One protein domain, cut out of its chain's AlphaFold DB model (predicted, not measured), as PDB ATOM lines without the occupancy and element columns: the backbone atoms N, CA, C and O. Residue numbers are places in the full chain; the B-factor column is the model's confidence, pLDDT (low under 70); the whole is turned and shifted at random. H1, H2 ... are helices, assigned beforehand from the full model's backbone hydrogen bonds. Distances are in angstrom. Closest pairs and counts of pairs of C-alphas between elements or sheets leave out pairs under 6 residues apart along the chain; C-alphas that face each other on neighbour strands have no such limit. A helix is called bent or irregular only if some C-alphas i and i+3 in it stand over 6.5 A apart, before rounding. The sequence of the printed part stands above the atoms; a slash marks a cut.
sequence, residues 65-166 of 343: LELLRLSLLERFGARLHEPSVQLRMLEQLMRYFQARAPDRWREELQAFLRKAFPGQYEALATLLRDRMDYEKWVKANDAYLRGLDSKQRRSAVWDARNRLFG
ATOM      1  N   LEU A  65     -11.045  59.003   4.642       89.56
ATOM      2  CA  LEU A  65     -11.866  58.982   3.429       89.56
ATOM      3  C   LEU A  65     -11.230  59.768   2.274       89.56
ATOM      4  O   LEU A  65     -11.357  59.365   1.116       89.56
ATOM      5  N   GLU A  66     -10.510  60.849   2.562       91.25
ATOM      6  CA  GLU A  66      -9.787  61.595   1.532       91.25
ATOM      7  C   GLU A  66      -8.602  60.795   0.969       91.25
ATOM      8  O   GLU A  66      -8.433  60.715  -0.251       91.25
ATOM      9  N   LEU A  67      -7.840  60.099   1.819       92.81
ATOM     10  CA  LEU A  67      -6.798  59.168   1.367       92.81
ATOM     11  C   LEU A  67      -7.381  58.035   0.514       92.81
ATOM     12  O   LEU A  67      -6.824  57.688  -0.533       92.81
ATOM     13  N   LEU A  68      -8.535  57.491   0.914       93.44
ATOM     14  CA  LEU A  68      -9.249  56.496   0.120       93.44
ATOM     15  C   LEU A  68      -9.611  57.058  -1.261       93.44
ATOM     16  O   LEU A  68      -9.323  56.406  -2.266       93.44
ATOM     17  N   ARG A  69     -10.176  58.269  -1.338       93.44
ATOM     18  CA  ARG A  69     -10.509  58.936  -2.606       93.44
ATOM     19  C   ARG A  69      -9.284  59.092  -3.506       93.44
ATOM     20  O   ARG A  69      -9.357  58.727  -4.680       93.44
ATOM     21  N   LEU A  70      -8.168  59.581  -2.966       93.94
ATOM     22  CA  LEU A  70      -6.920  59.743  -3.717       93.94
ATOM     23  C   LEU A  70      -6.419  58.401  -4.263       93.94
ATOM     24  O   LEU A  70      -6.135  58.300  -5.456       93.94
ATOM     25  N   SER A  71      -6.443  57.341  -3.446       94.38
ATOM     26  CA  SER A  71      -6.057  55.993  -3.889       94.38
ATOM     27  C   SER A  71      -6.943  55.453  -5.021       94.38
ATOM     28  O   SER A  71      -6.509  54.632  -5.832       94.38
ATOM     29  N   LEU A  72      -8.220  55.850  -5.071       93.06
ATOM     30  CA  LEU A  72      -9.151  55.428  -6.119       93.06
ATOM     31  C   LEU A  72      -8.909  56.214  -7.405       93.06
ATOM     32  O   LEU A  72      -8.927  55.619  -8.480       93.06
ATOM     33  N   LEU A  73      -8.646  57.518  -7.308       92.38
ATOM     34  CA  LEU A  73      -8.304  58.342  -8.467       92.38
ATOM     35  C   LEU A  73      -6.978  57.926  -9.096       92.38
ATOM     36  O   LEU A  73      -6.902  57.840 -10.318       92.38
ATOM     37  N   GLU A  74      -5.979  57.592  -8.289       94.62
ATOM     38  CA  GLU A  74      -4.706  57.066  -8.781       94.62
ATOM     39  C   GLU A  74      -4.911  55.776  -9.594       94.62
ATOM     40  O   GLU A  74      -4.394  55.629 -10.699       94.62
ATOM     41  N   ARG A  75      -5.728  54.846  -9.083       93.81
ATOM     42  CA  ARG A  75      -5.913  53.523  -9.705       93.81
ATOM     43  C   ARG A  75      -6.918  53.505 -10.855       93.81
ATOM     44  O   ARG A  75      -6.770  52.711 -11.787       93.81
ATOM     45  N   PHE A  76      -7.967  54.320 -10.778       93.38
ATOM     46  CA  PHE A  76      -9.113  54.256 -11.688       93.38
ATOM     47  C   PHE A  76      -9.365  55.549 -12.459       93.38
ATOM     48  O   PHE A  76     -10.018  55.494 -13.499       93.38
ATOM     49  N   GLY A  77      -8.845  56.692 -12.003       89.56
ATOM     50  CA  GLY A  77      -9.220  58.026 -12.481       89.56
ATOM     51  C   GLY A  77      -9.113  58.200 -13.995       89.56
ATOM     52  O   GLY A  77     -10.056  58.683 -14.615       89.56
ATOM     53  N   ALA A  78      -8.034  57.704 -14.610       92.88
ATOM     54  CA  ALA A  78      -7.816  57.810 -16.057       92.88
ATOM     55  C   ALA A  78      -8.902  57.122 -16.908       92.88
ATOM     56  O   ALA A  78      -9.115  57.487 -18.060       92.88
ATOM     57  N   ARG A  79      -9.598  56.124 -16.351       92.00
ATOM     58  CA  ARG A  79     -10.633  55.339 -17.044       92.00
ATOM     59  C   ARG A  79     -11.950  55.309 -16.281       92.00
ATOM     60  O   ARG A  79     -12.762  54.419 -16.498       92.00
ATOM     61  N   LEU A  80     -12.179  56.260 -15.379       89.06
ATOM     62  CA  LEU A  80     -13.384  56.260 -14.550       89.06
ATOM     63  C   LEU A  80     -14.658  56.550 -15.365       89.06
ATOM     64  O   LEU A  80     -15.756  56.334 -14.874       89.06
ATOM     65  N   HIS A  81     -14.522  56.971 -16.625       88.94
ATOM     66  CA  HIS A  81     -15.622  57.056 -17.586       88.94
ATOM     67  C   HIS A  81     -16.102  55.681 -18.093       88.94
ATOM     68  O   HIS A  81     -17.205  55.583 -18.626       88.94
ATOM     69  N   GLU A  82     -15.310  54.616 -17.925       91.12
ATOM     70  CA  GLU A  82     -15.655  53.269 -18.383       91.12
ATOM     71  C   GLU A  82     -16.551  52.537 -17.367       91.12
ATOM     72  O   GLU A  82     -16.121  52.321 -16.226       91.12
ATOM     73  N   PRO A  83     -17.748  52.044 -17.753       92.38
ATOM     74  CA  PRO A  83     -18.664  51.373 -16.825       92.38
ATOM     75  C   PRO A  83     -18.041  50.178 -16.094       92.38
ATOM     76  O   PRO A  83     -18.288  49.959 -14.909       92.38
ATOM     77  N   SER A  84     -17.198  49.397 -16.776       91.25
ATOM     78  CA  SER A  84     -16.540  48.223 -16.180       91.25
ATOM     79  C   SER A  84     -15.522  48.606 -15.098       91.25
ATOM     80  O   SER A  84     -15.343  47.882 -14.114       91.25
ATOM     81  N   VAL A  85     -14.878  49.766 -15.251       92.75
ATOM     82  CA  VAL A  85     -13.951  50.334 -14.267       92.75
ATOM     83  C   VAL A  85     -14.727  50.890 -13.079       92.75
ATOM     84  O   VAL A  85     -14.373  50.591 -11.939       92.75
ATOM     85  N   GLN A  86     -15.819  51.615 -13.336       94.56
ATOM     86  CA  GLN A  86     -16.728  52.098 -12.296       94.56
ATOM     87  C   GLN A  86     -17.275  50.945 -11.451       94.56
ATOM     88  O   GLN A  86     -17.192  50.996 -10.226       94.56
ATOM     89  N   LEU A  87     -17.760  49.871 -12.081       95.06
ATOM     90  CA  LEU A  87     -18.283  48.709 -11.366       95.06
ATOM     91  C   LEU A  87     -17.215  48.070 -10.469       95.06
ATOM     92  O   LEU A  87     -17.479  47.784  -9.305       95.06
ATOM     93  N   ARG A  88     -15.986  47.902 -10.968       94.31
ATOM     94  CA  ARG A  88     -14.874  47.349 -10.178       94.31
ATOM     95  C   ARG A  88     -14.513  48.234  -8.983       94.31
ATOM     96  O   ARG A  88     -14.254  47.721  -7.894       94.31
ATOM     97  N   MET A  89     -14.493  49.551  -9.187       96.31
ATOM     98  CA  MET A  89     -14.281  50.526  -8.119       96.31
ATOM     99  C   MET A  89     -15.384  50.410  -7.058       96.31
ATOM    100  O   MET A  89     -15.083  50.313  -5.868       96.31
ATOM    101  N   LEU A  90     -16.648  50.352  -7.487       97.19
ATOM    102  CA  LEU A  90     -17.800  50.189  -6.604       97.19
ATOM    103  C   LEU A  90     -17.730  48.879  -5.819       97.19
ATOM    104  O   LEU A  90     -17.929  48.903  -4.615       97.19
ATOM    105  N   GLU A  91     -17.371  47.753  -6.436       95.81
ATOM    106  CA  GLU A  91     -17.225  46.475  -5.727       95.81
ATOM    107  C   GLU A  91     -16.113  46.506  -4.668       95.81
ATOM    108  O   GLU A  91     -16.237  45.890  -3.606       95.81
ATOM    109  N   GLN A  92     -15.020  47.237  -4.916       95.56
ATOM    110  CA  GLN A  92     -14.000  47.460  -3.894       95.56
ATOM    111  C   GLN A  92     -14.534  48.308  -2.738       95.56
ATOM    112  O   GLN A  92     -14.314  47.959  -1.578       95.56
ATOM    113  N   LEU A  93     -15.237  49.391  -3.053       96.69
ATOM    114  CA  LEU A  93     -15.843  50.265  -2.058       96.69
ATOM    115  C   LEU A  93     -16.912  49.537  -1.231       96.69
ATOM    116  O   LEU A  93     -16.911  49.648  -0.011       96.69
ATOM    117  N   MET A  94     -17.757  48.722  -1.867       96.88
ATOM    118  CA  MET A  94     -18.734  47.866  -1.193       96.88
ATOM    119  C   MET A  94     -18.049  46.997  -0.139       96.88
ATOM    120  O   MET A  94     -18.468  47.015   1.010       96.88
ATOM    121  N   ARG A  95     -16.963  46.294  -0.495       96.31
ATOM    122  CA  ARG A  95     -16.215  45.460   0.463       96.31
ATOM    123  C   ARG A  95     -15.645  46.273   1.626       96.31
ATOM    124  O   ARG A  95     -15.734  45.825   2.764       96.31
ATOM    125  N   TYR A  96     -15.077  47.446   1.346       95.25
ATOM    126  CA  TYR A  96     -14.514  48.323   2.375       95.25
ATOM    127  C   TYR A  96     -15.589  48.791   3.371       95.25
ATOM    128  O   TYR A  96     -15.456  48.565   4.573       95.25
ATOM    129  N   PHE A  97     -16.696  49.359   2.883       96.00
ATOM    130  CA  PHE A  97     -17.762  49.864   3.752       96.00
ATOM    131  C   PHE A  97     -18.535  48.737   4.453       96.00
ATOM    132  O   PHE A  97     -18.891  48.886   5.618       96.00
ATOM    133  N   GLN A  98     -18.751  47.587   3.802       95.50
ATOM    134  CA  GLN A  98     -19.385  46.419   4.432       95.50
ATOM    135  C   GLN A  98     -18.563  45.864   5.596       95.50
ATOM    136  O   GLN A  98     -19.146  45.401   6.571       95.50
ATOM    137  N   ALA A  99     -17.231  45.902   5.507       95.50
ATOM    138  CA  ALA A  99     -16.361  45.453   6.589       95.50
ATOM    139  C   ALA A  99     -16.371  46.416   7.788       95.50
ATOM    140  O   ALA A  99     -16.273  45.969   8.928       95.50
ATOM    141  N   ARG A 100     -16.500  47.725   7.536       91.31
ATOM    142  CA  ARG A 100     -16.457  48.769   8.570       91.31
ATOM    143  C   ARG A 100     -17.803  48.996   9.260       91.31
ATOM    144  O   ARG A 100     -17.844  49.139  10.477       91.31
ATOM    145  N   ALA A 101     -18.886  49.041   8.487       91.88
ATOM    146  CA  ALA A 101     -20.222  49.376   8.968       91.88
ATOM    147  C   ALA A 101     -21.284  48.442   8.350       91.88
ATOM    148  O   ALA A 101     -22.079  48.880   7.519       91.88
ATOM    149  N   PRO A 102     -21.345  47.152   8.735       93.12
ATOM    150  CA  PRO A 102     -22.200  46.152   8.083       93.12
ATOM    151  C   PRO A 102     -23.689  46.514   7.991       93.12
ATOM    152  O   PRO A 102     -24.355  46.115   7.036       93.12
ATOM    153  N   ASP A 103     -24.206  47.285   8.949       94.62
ATOM    154  CA  ASP A 103     -25.620  47.672   9.004       94.62
ATOM    155  C   ASP A 103     -25.918  48.994   8.279       94.62
ATOM    156  O   ASP A 103     -27.074  49.284   7.986       94.62
ATOM    157  N   ARG A 104     -24.884  49.797   7.981       94.94
ATOM    158  CA  ARG A 104     -25.002  51.165   7.435       94.94
ATOM    159  C   ARG A 104     -24.111  51.451   6.222       94.94
ATOM    160  O   ARG A 104     -23.976  52.589   5.773       94.94
ATOM    161  N   TRP A 105     -23.477  50.415   5.676       95.44
ATOM    162  CA  TRP A 105     -22.476  50.554   4.620       95.44
ATOM    163  C   TRP A 105     -23.028  51.220   3.362       95.44
ATOM    164  O   TRP A 105     -22.273  51.833   2.615       95.44
ATOM    165  N   ARG A 106     -24.333  51.086   3.100       95.25
ATOM    166  CA  ARG A 106     -24.982  51.637   1.905       95.25
ATOM    167  C   ARG A 106     -25.069  53.152   2.000       95.25
ATOM    168  O   ARG A 106     -24.703  53.844   1.055       95.25
ATOM    169  N   GLU A 107     -25.538  53.645   3.137       95.69
ATOM    170  CA  GLU A 107     -25.679  55.065   3.429       95.69
ATOM    171  C   GLU A 107     -24.305  55.736   3.463       95.69
ATOM    172  O   GLU A 107     -24.116  56.782   2.842       95.69
ATOM    173  N   GLU A 108     -23.328  55.105   4.122       95.56
ATOM    174  CA  GLU A 108     -21.956  55.617   4.201       95.56
ATOM    175  C   GLU A 108     -21.265  55.638   2.833       95.56
ATOM    176  O   GLU A 108     -20.669  56.649   2.462       95.56
ATOM    177  N   LEU A 109     -21.414  54.574   2.036       96.88
ATOM    178  CA  LEU A 109     -20.885  54.534   0.675       96.88
ATOM    179  C   LEU A 109     -21.518  55.615  -0.208       96.88
ATOM    180  O   LEU A 109     -20.808  56.308  -0.932       96.88
ATOM    181  N   GLN A 110     -22.838  55.801  -0.158       96.31
ATOM    182  CA  GLN A 110     -23.497  56.844  -0.951       96.31
ATOM    183  C   GLN A 110     -23.073  58.252  -0.519       96.31
ATOM    184  O   GLN A 110     -22.830  59.103  -1.376       96.31
ATOM    185  N   ALA A 111     -22.943  58.501   0.787       95.88
ATOM    186  CA  ALA A 111     -22.439  59.770   1.305       95.88
ATOM    187  C   ALA A 111     -21.004  60.037   0.826       95.88
ATOM    188  O   ALA A 111     -20.711  61.131   0.335       95.88
ATOM    189  N   PHE A 112     -20.143  59.018   0.883       96.12
ATOM    190  CA  PHE A 112     -18.788  59.083   0.349       96.12
ATOM    191  C   PHE A 112     -18.785  59.389  -1.152       96.12
ATOM    192  O   PHE A 112     -18.138  60.346  -1.564       96.12
ATOM    193  N   LEU A 113     -19.537  58.644  -1.971       96.50
ATOM    194  CA  LEU A 113     -19.592  58.857  -3.423       96.50
ATOM    195  C   LEU A 113     -20.058  60.272  -3.778       96.50
ATOM    196  O   LEU A 113     -19.490  60.889  -4.679       96.50
ATOM    197  N   ARG A 114     -21.055  60.805  -3.059       96.31
ATOM    198  CA  ARG A 114     -21.574  62.160  -3.287       96.31
ATOM    199  C   ARG A 114     -20.518  63.231  -3.014       96.31
ATOM    200  O   ARG A 114     -20.415  64.181  -3.783       96.31
ATOM    201  N   LYS A 115     -19.729  63.069  -1.945       94.81
ATOM    202  CA  LYS A 115     -18.643  63.993  -1.571       94.81
ATOM    203  C   LYS A 115     -17.428  63.845  -2.494       94.81
ATOM    204  O   LYS A 115     -16.865  64.840  -2.934       94.81
ATOM    205  N   ALA A 116     -17.035  62.610  -2.795       93.12
ATOM    206  CA  ALA A 116     -15.796  62.284  -3.496       93.12
ATOM    207  C   ALA A 116     -15.886  62.419  -5.026       93.12
ATOM    208  O   ALA A 116     -14.884  62.735  -5.669       93.12
ATOM    209  N   PHE A 117     -17.065  62.177  -5.609       93.62
ATOM    210  CA  PHE A 117     -17.287  62.147  -7.058       93.62
ATOM    211  C   PHE A 117     -18.590  62.864  -7.458       93.62
ATOM    212  O   PHE A 117     -19.428  62.270  -8.139       93.62
ATOM    213  N   PRO A 118     -18.792  64.143  -7.084       93.31
ATOM    214  CA  PRO A 118     -20.079  64.826  -7.248       93.31
ATOM    215  C   PRO A 118     -20.577  64.845  -8.701       93.31
ATOM    216  O   PRO A 118     -21.746  64.573  -8.951       93.31
ATOM    217  N   GLY A 119     -19.686  65.063  -9.676       92.31
ATOM    218  CA  GLY A 119     -20.040  65.073 -11.103       92.31
ATOM    219  C   GLY A 119     -20.385  63.702 -11.702       92.31
ATOM    220  O   GLY A 119     -20.898  63.639 -12.812       92.31
ATOM    221  N   GLN A 120     -20.109  62.605 -10.991       91.94
ATOM    222  CA  GLN A 120     -20.407  61.232 -11.429       91.94
ATOM    223  C   GLN A 120     -21.372  60.515 -10.480       91.94
ATOM    224  O   GLN A 120     -21.698  59.348 -10.696       91.94
ATOM    225  N   TYR A 121     -21.823  61.200  -9.427       95.25
ATOM    226  CA  TYR A 121     -22.549  60.592  -8.323       95.25
ATOM    227  C   TYR A 121     -23.801  59.853  -8.798       95.25
ATOM    228  O   TYR A 121     -23.961  58.685  -8.464       95.25
ATOM    229  N   GLU A 122     -24.643  60.479  -9.620       95.19
ATOM    230  CA  GLU A 122     -25.899  59.865 -10.073       95.19
ATOM    231  C   GLU A 122     -25.669  58.591 -10.900       95.19
ATOM    232  O   GLU A 122     -26.344  57.576 -10.699       95.19
ATOM    233  N   ALA A 123     -24.663  58.600 -11.781       93.25
ATOM    234  CA  ALA A 123     -24.296  57.433 -12.577       93.25
ATOM    235  C   ALA A 123     -23.753  56.298 -11.693       93.25
ATOM    236  O   ALA A 123     -24.189  55.151 -11.808       93.25
ATOM    237  N   LEU A 124     -22.853  56.620 -10.757       95.44
ATOM    238  CA  LEU A 124     -22.278  55.652  -9.819       95.44
ATOM    239  C   LEU A 124     -23.327  55.095  -8.847       95.44
ATOM    240  O   LEU A 124     -23.315  53.903  -8.548       95.44
ATOM    241  N   ALA A 125     -24.250  55.932  -8.371       95.81
ATOM    242  CA  ALA A 125     -25.331  55.531  -7.477       95.81
ATOM    243  C   ALA A 125     -26.340  54.612  -8.181       95.81
ATOM    244  O   ALA A 125     -26.810  53.644  -7.577       95.81
ATOM    245  N   THR A 126     -26.636  54.875  -9.456       95.62
ATOM    246  CA  THR A 126     -27.473  53.997 -10.289       95.62
ATOM    247  C   THR A 126     -26.786  52.653 -10.510       95.62
ATOM    248  O   THR A 126     -27.342  51.619 -10.153       95.62
ATOM    249  N   LEU A 127     -25.526  52.658 -10.961       96.00
ATOM    250  CA  LEU A 127     -24.758  51.433 -11.184       96.00
ATOM    251  C   LEU A 127     -24.612  50.586  -9.907       96.00
ATOM    252  O   LEU A 127     -24.687  49.357  -9.962       96.00
ATOM    253  N   LEU A 128     -24.432  51.228  -8.746       97.00
ATOM    254  CA  LEU A 128     -24.400  50.556  -7.447       97.00
ATOM    255  C   LEU A 128     -25.731  49.853  -7.145       97.00
ATOM    256  O   LEU A 128     -25.727  48.691  -6.735       97.00
ATOM    257  N   ARG A 129     -26.863  50.534  -7.363       96.50
ATOM    258  CA  ARG A 129     -28.200  49.961  -7.164       96.50
ATOM    259  C   ARG A 129     -28.415  48.747  -8.064       96.50
ATOM    260  O   ARG A 129     -28.716  47.672  -7.549       96.50
ATOM    261  N   ASP A 130     -28.153  48.889  -9.359       96.94
ATOM    262  CA  ASP A 130     -28.335  47.816 -10.343       96.94
ATOM    263  C   ASP A 130     -27.449  46.607 -10.012       96.94
ATOM    264  O   ASP A 130     -27.874  45.451 -10.097       96.94
ATOM    265  N   ARG A 131     -26.222  46.855  -9.536       96.81
ATOM    266  CA  ARG A 131     -25.311  45.802  -9.069       96.81
ATOM    267  C   ARG A 131     -25.834  45.054  -7.846       96.81
ATOM    268  O   ARG A 131     -25.621  43.841  -7.733       96.81
ATOM    269  N   MET A 132     -26.484  45.747  -6.922       95.94
ATOM    270  CA  MET A 132     -27.073  45.136  -5.732       95.94
ATOM    271  C   MET A 132     -28.333  44.339  -6.077       95.94
ATOM    272  O   MET A 132     -28.516  43.232  -5.564       95.94
ATOM    273  N   ASP A 133     -29.160  44.852  -6.986       97.62
ATOM    274  CA  ASP A 133     -30.338  44.146  -7.491       97.62
ATOM    275  C   ASP A 133     -29.945  42.901  -8.291       97.62
ATOM    276  O   ASP A 133     -30.555  41.839  -8.133       97.62
ATOM    277  N   TYR A 134     -28.860  42.978  -9.065       97.56
ATOM    278  CA  TYR A 134     -28.271  41.817  -9.725       97.56
ATOM    279  C   TYR A 134     -27.805  40.758  -8.730       97.56
ATOM    280  O   TYR A 134     -28.126  39.584  -8.897       97.56
ATOM    281  N   GLU A 135     -27.110  41.149  -7.660       95.94
ATOM    282  CA  GLU A 135     -26.683  40.200  -6.627       95.94
ATOM    283  C   GLU A 135     -27.863  39.502  -5.957       95.94
ATOM    284  O   GLU A 135     -27.843  38.288  -5.740       95.94
ATOM    285  N   LYS A 136     -28.908  40.274  -5.642       97.31
ATOM    286  CA  LYS A 136     -30.147  39.755  -5.069       97.31
ATOM    287  C   LYS A 136     -30.814  38.773  -6.027       97.31
ATOM    288  O   LYS A 136     -31.234  37.703  -5.591       97.31
ATOM    289  N   TRP A 137     -30.877  39.102  -7.318       98.12
ATOM    290  CA  TRP A 137     -31.424  38.211  -8.337       98.12
ATOM    291  C   TRP A 137     -30.614  36.913  -8.443       98.12
ATOM    292  O   TRP A 137     -31.213  35.843  -8.379       98.12
ATOM    293  N   VAL A 138     -29.280  36.982  -8.523       97.44
ATOM    294  CA  VAL A 138     -28.417  35.787  -8.581       97.44
ATOM    295  C   VAL A 138     -28.664  34.889  -7.369       97.44
ATOM    296  O   VAL A 138     -28.904  33.698  -7.537       97.44
ATOM    297  N   LYS A 139     -28.686  35.458  -6.156       97.56
ATOM    298  CA  LYS A 139     -28.951  34.710  -4.915       97.56
ATOM    299  C   LYS A 139     -30.337  34.064  -4.907       97.56
ATOM    300  O   LYS A 139     -30.463  32.897  -4.553       97.56
ATOM    301  N   ALA A 140     -31.366  34.798  -5.324       98.12
ATOM    302  CA  ALA A 140     -32.737  34.291  -5.370       98.12
ATOM    303  C   ALA A 140     -32.944  33.196  -6.433       98.12
ATOM    304  O   ALA A 140     -33.871  32.403  -6.315       98.12
ATOM    305  N   ASN A 141     -32.091  33.147  -7.462       97.69
ATOM    306  CA  ASN A 141     -32.211  32.224  -8.591       97.69
ATOM    307  C   ASN A 141     -31.111  31.148  -8.604       97.69
ATOM    308  O   ASN A 141     -30.973  30.438  -9.595       97.69
ATOM    309  N   ASP A 142     -30.336  30.992  -7.528       96.81
ATOM    310  CA  ASP A 142     -29.174  30.096  -7.489       96.81
ATOM    311  C   ASP A 142     -29.523  28.637  -7.844       96.81
ATOM    312  O   ASP A 142     -28.890  28.037  -8.713       96.81
ATOM    313  N   ALA A 143     -30.574  28.079  -7.232       97.31
ATOM    314  CA  ALA A 143     -31.013  26.709  -7.511       97.31
ATOM    315  C   ALA A 143     -31.453  26.527  -8.974       97.31
ATOM    316  O   ALA A 143     -31.081  25.547  -9.617       97.31
ATOM    317  N   TYR A 144     -32.183  27.506  -9.519       97.06
ATOM    318  CA  TYR A 144     -32.585  27.529 -10.925       97.06
ATOM    319  C   TYR A 144     -31.363  27.562 -11.855       97.06
ATOM    320  O   TYR A 144     -31.237  26.719 -12.737       97.06
ATOM    321  N   LEU A 145     -30.416  28.477 -11.618       97.12
ATOM    322  CA  LEU A 145     -29.214  28.630 -12.444       97.12
ATOM    323  C   LEU A 145     -28.315  27.387 -12.422       97.12
ATOM    324  O   LEU A 145     -27.686  27.070 -13.437       97.12
ATOM    325  N   ARG A 146     -28.252  26.677 -11.288       96.19
ATOM    326  CA  ARG A 146     -27.514  25.412 -11.165       96.19
ATOM    327  C   ARG A 146     -28.148  24.269 -11.959       96.19
ATOM    328  O   ARG A 146     -27.408  23.409 -12.423       96.19
ATOM    329  N   GLY A 147     -29.467  24.289 -12.154       97.19
ATOM    330  CA  GLY A 147     -30.185  23.296 -12.958       97.19
ATOM    331  C   GLY A 147     -30.031  23.460 -14.476       97.19
ATOM    332  O   GLY A 147     -30.349  22.536 -15.214       97.19
ATOM    333  N   LEU A 148     -29.545  24.612 -14.950       97.69
ATOM    334  CA  LEU A 148     -29.361  24.895 -16.377       97.69
ATOM    335  C   LEU A 148     -28.026  24.369 -16.911       97.69
ATOM    336  O   LEU A 148     -27.006  24.413 -16.210       97.69
ATOM    337  N   ASP A 149     -28.002  23.991 -18.191       96.69
ATOM    338  CA  ASP A 149     -26.748  23.761 -18.911       96.69
ATOM    339  C   ASP A 149     -25.957  25.070 -19.121       96.69
ATOM    340  O   ASP A 149     -26.424  26.178 -18.843       96.69
ATOM    341  N   SER A 150     -24.722  24.960 -19.620       91.31
ATOM    342  CA  SER A 150     -23.840  26.117 -19.806       91.31
ATOM    343  C   SER A 150     -24.428  27.187 -20.739       91.31
ATOM    344  O   SER A 150     -24.331  28.378 -20.440       91.31
ATOM    345  N   LYS A 151     -25.067  26.801 -21.851       92.00
ATOM    346  CA  LYS A 151     -25.639  27.741 -22.828       92.00
ATOM    347  C   LYS A 151     -26.887  28.415 -22.261       92.00
ATOM    348  O   LYS A 151     -27.005  29.639 -22.328       92.00
ATOM    349  N   GLN A 152     -27.782  27.633 -21.665       96.69
ATOM    350  CA  GLN A 152     -28.998  28.124 -21.020       96.69
ATOM    351  C   GLN A 152     -28.673  29.083 -19.871       96.69
ATOM    352  O   GLN A 152     -29.252  30.165 -19.783       96.69
ATOM    353  N   ARG A 153     -27.693  28.736 -19.028       97.00
ATOM    354  CA  ARG A 153     -27.245  29.588 -17.921       97.00
ATOM    355  C   ARG A 153     -26.683  30.915 -18.419       97.00
ATOM    356  O   ARG A 153     -27.042  31.954 -17.871       97.00
ATOM    357  N   ARG A 154     -25.840  30.899 -19.462       94.69
ATOM    358  CA  ARG A 154     -25.321  32.132 -20.083       94.69
ATOM    359  C   ARG A 154     -26.458  33.018 -20.585       94.69
ATOM    360  O   ARG A 154     -26.450  34.208 -20.287       94.69
ATOM    361  N   SER A 155     -27.447  32.442 -21.273       96.25
ATOM    362  CA  SER A 155     -28.621  33.187 -21.753       96.25
ATOM    363  C   SER A 155     -29.406  33.812 -20.599       96.25
ATOM    364  O   SER A 155     -29.621  35.018 -20.595       96.25
ATOM    365  N   ALA A 156     -29.753  33.031 -19.572       97.56
ATOM    366  CA  ALA A 156     -30.526  33.521 -18.430       97.56
ATOM    367  C   ALA A 156     -29.800  34.638 -17.659       97.56
ATOM    368  O   ALA A 156     -30.413  35.629 -17.256       97.56
ATOM    369  N   VAL A 157     -28.482  34.503 -17.467       97.62
ATOM    370  CA  VAL A 157     -27.653  35.547 -16.850       97.62
ATOM    371  C   VAL A 157     -27.611  36.799 -17.723       97.62
ATOM    372  O   VAL A 157     -27.701  37.910 -17.198       97.62
ATOM    373  N   TRP A 158     -27.492  36.637 -19.040       97.62
ATOM    374  CA  TRP A 158     -27.481  37.752 -19.981       97.62
ATOM    375  C   TRP A 158     -28.811  38.511 -20.000       97.62
ATOM    376  O   TRP A 158     -28.815  39.738 -19.925       97.62
ATOM    377  N   ASP A 159     -29.937  37.801 -19.990       97.94
ATOM    378  CA  ASP A 159     -31.271  38.403 -19.928       97.94
ATOM    379  C   ASP A 159     -31.472  39.198 -18.635       97.94
ATOM    380  O   ASP A 159     -31.965  40.329 -18.660       97.94
ATOM    381  N   ALA A 160     -31.023  38.657 -17.499       97.81
ATOM    382  CA  ALA A 160     -31.060  39.371 -16.228       97.81
ATOM    383  C   ALA A 160     -30.187  40.631 -16.244       97.81
ATOM    384  O   ALA A 160     -30.631  41.683 -15.788       97.81
ATOM    385  N   ARG A 161     -28.972  40.552 -16.803       97.81
ATOM    386  CA  ARG A 161     -28.079  41.709 -16.962       97.81
ATOM    387  C   ARG A 161     -28.709  42.780 -17.857       97.81
ATOM    388  O   ARG A 161     -28.741  43.941 -17.473       97.81
ATOM    389  N   ASN A 162     -29.288  42.397 -18.993       97.81
ATOM    390  CA  ASN A 162     -29.970  43.332 -19.891       97.81
ATOM    391  C   ASN A 162     -31.164  44.016 -19.224       97.81
ATOM    392  O   ASN A 162     -31.375  45.208 -19.429       97.81
ATOM    393  N   ARG A 163     -31.941  43.274 -18.428       97.38
ATOM    394  CA  ARG A 163     -33.085  43.820 -17.691       97.38
ATOM    395  C   ARG A 163     -32.662  44.808 -16.604       97.38
ATOM    396  O   ARG A 163     -33.365  45.786 -16.395       97.38
ATOM    397  N   LEU A 164     -31.566  44.527 -15.898       96.69
ATOM    398  CA  LEU A 164     -31.143  45.301 -14.726       96.69
ATOM    399  C   LEU A 164     -30.271  46.506 -15.080       96.69
ATOM    400  O   LEU A 164     -30.451  47.559 -14.497       96.69
ATOM    401  N   PHE A 165     -29.353  46.361 -16.034       96.50
ATOM    402  CA  PHE A 165     -28.396  47.416 -16.391       96.50
ATOM    403  C   PHE A 165     -28.769  48.136 -17.695       96.50
ATOM    404  O   PHE A 165     -28.165  49.147 -18.044       96.50
ATOM    405  N   GLY A 166     -29.733  47.605 -18.451       96.31
ATOM    406  CA  GLY A 166     -29.987  48.010 -19.831       96.31
ATOM    407  C   GLY A 166     -28.990  47.378 -20.809       96.31
ATOM    408  O   GLY A 166     -27.847  47.074 -20.466       96.31
TER     409      GLY A 166
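What this domain is: This is residues 65 to 166 of the 343 residues of an uncharacterized protein of Myxococcus fulvus (strain ATCC BAA-855 / HW-1) (UniProt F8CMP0). Three helices, H1, H2 and H3, make a head in which H2 and H3 pack on the first part of the long helix H4, while H1 packs on H2 and stays apart from H4; from there H4 runs out of the head as an arm. At the far end of the arm the short H5 makes the turn, and H6 folds back so that its last residues meet H4 again. The printed part has 102 residues with six named helices, H1 to H6 in chain order, and no named strand; its class is all helix. It is only just loose, close to compact, with a radius of gyration of the C-alphas of 15.5 A, and spans 46 by 31 by 20 A, the arm making the length.

How they stand to each other: H1, residues 65 to 79, and H2, residues 83 to 100, form a helical hairpin at a shallow tilt of 19 degrees; they touch, the closest C-alphas being those of Arg 79 and Val 85, 6.6 A apart, and H2 does so with residues 85 to 89 alone. H3, residues 105 to 116, touches H2 at a steep tilt of 54 degrees, opposite ways, with the C-alphas of Phe 97 and Trp 105 closest at 4.8 A. H3 only just touches H1, with 3 pairs of C-alphas within 8 A, the closest being Arg 69 and Ala 116 at 6.3 A. H4, residues 118 to 140, forms a helical hairpin with H3 at a shallow tilt of 24 degrees; the closest C-alphas are those of Arg 114 and Tyr 121, 5.4 A apart. H4 touches H2 about perpendicular, at 75 degrees, with the C-alphas of Leu 90 and Leu 128 closest at 6.7 A. H5, residues 142 to 147, and H4 meet only through their link. H6, residues 150 to 165, touches H4 with residues 160 to 165 alone, opposite ways at a steep tilt of 38 degrees, only just past shallow; the C-alphas of Asp 130 and Leu 164 are closest at 5.8 A. H5 and H6 form a helical hairpin and only just touch, with 3 pairs of C-alphas within 8 A, the closest being Leu 145 and Arg 153 at 5.9 A. H6 is apart from H1, H2 and H3. Each O i to N i+4 pair is within hydrogen-bond range in H2, H3, H5 and H6, against 9 of 11 in H1 and 17 of 19 in H4.

Where its parts are: H1 begins at C-alpha 65 (-11.866, 58.982, 3.429) and is 20.8 A long; H2 is 25.6 A and H3 15.8 A. H4 begins at C-alpha 118 (-20.079, 64.826, -7.248), is 33.1 A long and has a kink of 25 degrees near residue 125. H1 and H4 are irregular: C-alphas 75 and 78, and C-alphas 119 and 122, are each 7.9 A apart. H5 is 8.8 A long, and H6, 22.0 A, ends at C-alpha 165 (-28.396, 47.416, -16.391).

The domain as a whole: The two C-alphas farthest apart are those of Glu 66 and Asp 149, at 46.2 A. The printed part has no cut, and the five links between the helices are tight. The mean pLDDT of the printed part is 95.1, and no printed residue is under 70.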